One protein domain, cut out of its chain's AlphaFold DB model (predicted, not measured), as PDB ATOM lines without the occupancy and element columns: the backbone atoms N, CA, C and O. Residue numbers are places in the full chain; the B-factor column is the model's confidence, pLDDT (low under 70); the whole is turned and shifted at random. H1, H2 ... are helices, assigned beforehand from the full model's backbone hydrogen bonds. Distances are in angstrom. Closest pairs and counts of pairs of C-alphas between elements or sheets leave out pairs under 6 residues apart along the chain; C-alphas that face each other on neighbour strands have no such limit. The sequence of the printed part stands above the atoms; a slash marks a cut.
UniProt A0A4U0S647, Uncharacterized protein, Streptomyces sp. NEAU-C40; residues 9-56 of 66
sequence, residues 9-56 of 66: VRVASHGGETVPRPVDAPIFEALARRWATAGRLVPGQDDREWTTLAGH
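This is residues 9 to 56 of the 66 residues of an uncharacterized protein of Streptomyces sp. NEAU-C40 (UniProt A0A4U0S647). The longest helix, H1, lies in a flat, loose layout of chain with no core: on one side of it an unnamed stretch, residues 9 to 25, runs out and folds back on itself, and on the other a link, residues 38 to 47, turns back beside H1 and leads away to a short helix, H2, which sticks out at the far end. The printed part has 48 residues with two named helices, H1 then H2 along the chain, and no named strand. Its class is all helix, though under half of the residues, 20 of 48, are in named elements. It is loose, with a radius of gyration of the C-alphas of 12.6 A, and spans 38 by 27 by 9 A.

H1 is residues 26 to 37, 16.4 A from first to last C-alpha, from C-alpha 26 at (316.398, 273.200, 454.483) to C-alpha 37 at (309.523, 261.857, 464.055). H2 is residues 48 to 55, 10.1 A long, and ends with C-alpha 55 at (283.400, 270.908, 459.739). Before H1, residues 9 to 25 hold no named element; their C-alphas lie 8 to 17 A from the mean of the C-alphas.

H1 and H2 are apart, with no C-alpha of the one within 8 A of the other. A short link of 10 residues joins them. Residues 24 to 30, of which 26 to 30 belong to H1, stand free. Residues 47 to 56, of which 48 to 55 belong to H2, stand free too. In H1 and H2 every O i to N i+4 pair is within hydrogen-bond range.

The two C-alphas farthest apart are those of Asp 24 and His 56, 38.2 A. Without the stretches that stand free, the body is 31 residues spanning 27 by 21 by 9 A. The printed part has no cut, and its one link between named elements is short. The mean pLDDT of the printed part is 71.6; residues 9 to 26 are under 70.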
ATOM      1  N   VAL A   9     308.749 275.522 444.420       50.34
ATOM      2  CA  VAL A   9     308.013 274.259 444.233       50.34
ATOM      3  C   VAL A   9     306.618 274.406 444.822       50.34
ATOM      4  O   VAL A   9     306.453 274.923 445.926       50.34
ATOM      5  N   ARG A  10     305.602 273.954 444.078       50.78
ATOM      6  CA  ARG A  10     304.228 273.888 444.579       50.78
ATOM      7  C   ARG A  10     304.058 272.627 445.419       50.78
ATOM      8  O   ARG A  10     304.249 271.527 444.910       50.78
ATOM      9  N   VAL A  11     303.649 272.793 446.669       53.72
ATOM     10  CA  VAL A  11     303.064 271.720 447.478       53.72
ATOM     11  C   VAL A  11     301.579 272.032 447.600       53.72
ATOM     12  O   VAL A  11     301.210 273.140 447.984       53.72
ATOM     13  N   ALA A  12     300.730 271.087 447.203       51.00
ATOM     14  CA  ALA A  12     299.290 271.226 447.335       51.00
ATOM     15  C   ALA A  12     298.909 271.106 448.819       51.00
ATOM     16  O   ALA A  12     298.993 270.023 449.394       51.00
ATOM     17  N   SER A  13     298.513 272.224 449.427       54.16
ATOM     18  CA  SER A  13     297.691 272.221 450.637       54.16
ATOM     19  C   SER A  13     296.249 271.970 450.189       54.16
ATOM     20  O   SER A  13     295.781 272.639 449.264       54.16
ATOM     21  N   HIS A  14     295.547 270.991 450.765       54.72
ATOM     22  CA  HIS A  14     294.219 270.583 450.275       54.72
ATOM     23  C   HIS A  14     293.108 271.621 450.558       54.72
ATOM     24  O   HIS A  14     291.956 271.393 450.201       54.72
ATOM     25  N   GLY A  15     293.456 272.794 451.106       54.97
ATOM     26  CA  GLY A  15     292.596 273.976 451.250       54.97
ATOM     27  C   GLY A  15     292.705 275.019 450.125       54.97
ATOM     28  O   GLY A  15     292.288 276.155 450.315       54.97
ATOM     29  N   GLY A  16     293.306 274.692 448.974       48.25
ATOM     30  CA  GLY A  16     293.381 275.587 447.805       48.25
ATOM     31  C   GLY A  16     294.377 276.750 447.928       48.25
ATOM     32  O   GLY A  16     294.718 277.371 446.922       48.25
ATOM     33  N   GLU A  17     294.907 277.010 449.121       46.69
ATOM     34  CA  GLU A  17     295.941 278.017 449.331       46.69
ATOM     35  C   GLU A  17     297.333 277.436 449.057       46.69
ATOM     36  O   GLU A  17     297.903 276.656 449.826       46.69
ATOM     37  N   THR A  18     297.895 277.802 447.907       51.81
ATOM     38  CA  THR A  18     299.277 277.476 447.555       51.81
ATOM     39  C   THR A  18     300.223 278.443 448.258       51.81
ATOM     40  O   THR A  18     300.479 279.534 447.749       51.81
ATOM     41  N   VAL A  19     300.773 278.046 449.407       58.78
ATOM     42  CA  VAL A  19     301.825 278.827 450.074       58.78
ATOM     43  C   VAL A  19     303.152 278.625 449.328       58.78
ATOM     44  O   VAL A  19     303.615 277.484 449.209       58.78
ATOM     45  N   PRO A  20     303.802 279.691 448.822       54.28
ATOM     46  CA  PRO A  20     305.113 279.575 448.200       54.28
ATOM     47  C   PRO A  20     306.141 279.151 449.251       54.28
ATOM     48  O   PRO A  20     306.410 279.893 450.195       54.28
ATOM     49  N   ARG A  21     306.740 277.965 449.093       60.06
ATOM     50  CA  ARG A  21     307.874 277.547 449.924       60.06
ATOM     51  C   ARG A  21     309.174 277.764 449.145       60.06
ATOM     52  O   ARG A  21     309.280 277.260 448.022       60.06
ATOM     53  N   PRO A  22     310.161 278.483 449.704       58.75
ATOM     54  CA  PRO A  22     311.490 278.530 449.114       58.75
ATOM     55  C   PRO A  22     312.053 277.106 449.060       58.75
ATOM     56  O   PRO A  22     312.021 276.398 450.069       58.75
ATOM     57  N   VAL A  23     312.568 276.681 447.902       58.91
ATOM     58  CA  VAL A  23     313.234 275.369 447.749       58.91
ATOM     59  C   VAL A  23     314.471 275.266 448.648       58.91
ATOM     60  O   VAL A  23     314.821 274.177 449.086       58.91
ATOM     61  N   ASP A  24     315.037 276.410 449.036       57.16
ATOM     62  CA  ASP A  24     316.188 276.521 449.933       57.16
ATOM     63  C   ASP A  24     315.779 276.834 451.378       57.16
ATOM     64  O   ASP A  24     316.432 277.604 452.080       57.16
ATOM     65  N   ALA A  25     314.701 276.215 451.860       62.59
ATOM     66  CA  ALA A  25     314.299 276.245 453.263       62.59
ATOM     67  C   ALA A  25     314.722 274.958 454.015       62.59
ATOM     68  O   ALA A  25     313.876 274.361 454.698       62.59
ATOM     69  N   PRO A  26     315.996 274.497 453.941       66.25
ATOM     70  CA  PRO A  26     316.398 273.200 454.483       66.25
ATOM     71  C   PRO A  26     316.162 273.128 455.991       66.25
ATOM     72  O   PRO A  26     315.852 272.065 456.520       66.25
ATOM     73  N   ILE A  27     316.228 274.268 456.688       76.62
ATOM     74  CA  ILE A  27     316.010 274.326 458.133       76.62
ATOM     75  C   ILE A  27     314.544 274.072 458.505       76.62
ATOM     76  O   ILE A  27     314.270 273.358 459.465       76.62
ATOM     77  N   PHE A  28     313.596 274.582 457.715       73.81
ATOM     78  CA  PHE A  28     312.170 274.371 457.959       73.81
ATOM     79  C   PHE A  28     311.741 272.957 457.569       73.81
ATOM     80  O   PHE A  28     310.837 272.395 458.184       73.81
ATOM     81  N   GLU A  29     312.372 272.356 456.561       77.31
ATOM     82  CA  GLU A  29     312.147 270.950 456.232       77.31
ATOM     83  C   GLU A  29     312.738 270.016 457.293       77.31
ATOM     84  O   GLU A  29     312.051 269.108 457.759       77.31
ATOM     85  N   ALA A  30     313.972 270.267 457.737       84.06
ATOM     86  CA  ALA A  30     314.605 269.497 458.802       84.06
ATOM     87  C   ALA A  30     313.815 269.585 460.116       84.06
ATOM     88  O   ALA A  30     313.621 268.575 460.795       84.06
ATOM     89  N   LEU A  31     313.302 270.772 460.456       84.69
ATOM     90  CA  LEU A  31     312.461 270.971 461.634       84.69
ATOM     91  C   LEU A  31     311.121 270.238 461.511       84.69
ATOM     92  O   LEU A  31     310.721 269.551 462.448       84.69
ATOM     93  N   ALA A  32     310.465 270.320 460.349       83.69
ATOM     94  CA  ALA A  32     309.225 269.592 460.088       83.69
ATOM     95  C   ALA A  32     309.425 268.073 460.210       83.69
ATOM     96  O   ALA A  32     308.648 267.402 460.888       83.69
ATOM     97  N   ARG A  33     310.514 267.536 459.638       84.00
ATOM     98  CA  ARG A  33     310.891 266.120 459.779       84.00
ATOM     99  C   ARG A  33     311.119 265.746 461.243       84.00
ATOM    100  O   ARG A  33     310.626 264.715 461.681       84.00
ATOM    101  N   ARG A  34     311.812 266.591 462.014       88.50
ATOM    102  CA  ARG A  34     312.069 266.362 463.445       88.50
ATOM    103  C   ARG A  34     310.795 266.373 464.291       88.50
ATOM    104  O   ARG A  34     310.696 265.613 465.249       88.50
ATOM    105  N   TRP A  35     309.837 267.240 463.986       87.56
ATOM    106  CA  TRP A  35     308.549 267.234 464.679       87.56
ATOM    107  C   TRP A  35     307.728 265.999 464.330       87.56
ATOM    108  O   TRP A  35     307.235 265.347 465.250       87.56
ATOM    109  N   ALA A  36     307.682 265.619 463.051       86.44
ATOM    110  CA  ALA A  36     307.003 264.406 462.610       86.44
ATOM    111  C   ALA A  36     307.568 263.150 463.295       86.44
ATOM    112  O   ALA A  36     306.808 262.340 463.817       86.44
ATOM    113  N   THR A  37     308.898 263.007 463.374       88.69
ATOM    114  CA  THR A  37     309.523 261.857 464.055       88.69
ATOM    115  C   THR A  37     309.299 261.856 465.564       88.69
ATOM    116  O   THR A  37     309.266 260.793 466.174       88.69
ATOM    117  N   ALA A  38     309.119 263.028 466.173       91.25
ATOM    118  CA  ALA A  38     308.788 263.163 467.587       91.25
ATOM    119  C   ALA A  38     307.285 262.987 467.885       91.25
ATOM    120  O   ALA A  38     306.879 263.205 469.027       91.25
ATOM    121  N   GLY A  39     306.459 262.658 466.882       87.12
ATOM    122  CA  GLY A  39     305.005 262.539 467.029       87.12
ATOM    123  C   GLY A  39     304.309 263.870 467.329       87.12
ATOM    124  O   GLY A  39     303.233 263.885 467.918       87.12
ATOM    125  N   ARG A  40     304.936 265.000 466.979       81.12
ATOM    126  CA  ARG A  40     304.363 266.338 467.156       81.12
ATOM    127  C   ARG A  40     303.666 266.798 465.879       81.12
ATOM    128  O   ARG A  40     304.079 266.451 464.775       81.12
ATOM    129  N   LEU A  41     302.653 267.644 466.053       80.69
ATOM    130  CA  LEU A  41     301.941 268.311 464.964       80.69
ATOM    131  C   LEU A  41     302.904 269.167 464.125       80.69
ATOM    132  O   LEU A  41     303.695 269.945 464.663       80.69
ATOM    133  N   VAL A  42     302.833 269.009 462.803       83.56
ATOM    134  CA  VAL A  42     303.638 269.765 461.837       83.56
ATOM    135  C   VAL A  42     302.779 270.891 461.259       83.56
ATOM    136  O   VAL A  42     301.726 270.607 460.689       83.56
ATOM    137  N   PRO A  43     303.203 272.162 461.355       73.44
ATOM    138  CA  PRO A  43     302.463 273.274 460.769       73.44
ATOM    139  C   PRO A  43     302.232 273.088 459.265       73.44
ATOM    140  O   PRO A  43     303.163 272.757 458.527       73.44
ATOM    141  N   GLY A  44     300.998 273.329 458.822       73.94
ATOM    142  CA  GLY A  44     300.588 273.187 457.423       73.94
ATOM    143  C   GLY A  44     300.270 271.755 456.982       73.94
ATOM    144  O   GLY A  44     300.024 271.544 455.799       73.94
ATOM    145  N   GLN A  45     300.290 270.773 457.890       75.06
ATOM    146  CA  GLN A  45     299.650 269.478 457.650       75.06
ATOM    147  C   GLN A  45     298.168 269.539 458.014       75.06
ATOM    148  O   GLN A  45     297.805 270.130 459.031       75.06
ATOM    149  N   ASP A  46     297.340 268.896 457.192       73.62
ATOM    150  CA  ASP A  46     295.921 268.716 457.475       73.62
ATOM    151  C   ASP A  46     295.745 267.749 458.648       73.62
ATOM    152  O   ASP A  46     296.147 266.583 458.591       73.62
ATOM    153  N   ASP A  47     295.121 268.237 459.713       81.25
ATOM    154  CA  ASP A  47     294.707 267.418 460.840       81.25
ATOM    155  C   ASP A  47     293.255 266.984 460.625       81.25
ATOM    156  O   ASP A  47     292.327 267.787 460.728       81.25
ATOM    157  N   ARG A  48     293.061 265.700 460.293       80.38
ATOM    158  CA  ARG A  48     291.735 265.149 459.971       80.38
ATOM    159  C   ARG A  48     290.758 265.245 461.132       80.38
ATOM    160  O   ARG A  48     289.580 265.470 460.884       80.38
ATOM    161  N   GLU A  49     291.224 265.055 462.364       81.94
ATOM    162  CA  GLU A  49     290.359 265.118 463.541       81.94
ATOM    163  C   GLU A  49     289.830 266.542 463.705       81.94
ATOM    164  O   GLU A  49     288.623 266.754 463.817       81.94
ATOM    165  N   TRP A  50     290.716 267.526 463.578       79.44
ATOM    166  CA  TRP A  50     290.335 268.932 463.572       79.44
ATOM    167  C   TRP A  50     289.456 269.311 462.383       79.44
ATOM    168  O   TRP A  50     288.487 270.040 462.577       79.44
ATOM    169  N   THR A  51     289.732 268.822 461.170       83.44
ATOM    170  CA  THR A  51     288.871 269.068 460.002       83.44
ATOM    171  C   THR A  51     287.465 268.521 460.230       83.44
ATOM    172  O   THR A  51     286.489 269.201 459.922       83.44
ATOM    173  N   THR A  52     287.342 267.318 460.795       82.50
ATOM    174  CA  THR A  52     286.043 266.736 461.134       82.50
ATOM    175  C   THR A  52     285.337 267.566 462.204       82.50
ATOM    176  O   THR A  52     284.193 267.957 462.001       82.50
ATOM    177  N   LEU A  53     286.011 267.909 463.304       80.75
ATOM    178  CA  LEU A  53     285.413 268.693 464.388       80.75
ATOM    179  C   LEU A  53     285.000 270.102 463.942       80.75
ATOM    180  O   LEU A  53     283.904 270.549 464.263       80.75
ATOM    181  N   ALA A  54     285.847 270.792 463.179       81.62
ATOM    182  CA  ALA A  54     285.571 272.139 462.686       81.62
ATOM    183  C   ALA A  54     284.532 272.156 461.551       81.62
ATOM    184  O   ALA A  54     283.851 273.163 461.363       81.62
ATOM    185  N   GLY A  55     284.399 271.059 460.799       81.00
ATOM    186  CA  GLY A  55     283.400 270.908 459.739       81.00
ATOM    187  C   GLY A  55     281.974 270.691 460.254       81.00
ATOM    188  O   GLY A  55     281.017 270.869 459.503       81.00
ATOM    189  N   HIS A  56     281.812 270.338 461.529       77.06
ATOM    190  CA  HIS A  56     280.507 270.182 462.158       77.06
ATOM    191  C   HIS A  56     280.177 271.420 462.998       77.06
ATOM    192  O   HIS A  56     280.752 271.634 464.061       77.06
TER     193      HIS A  56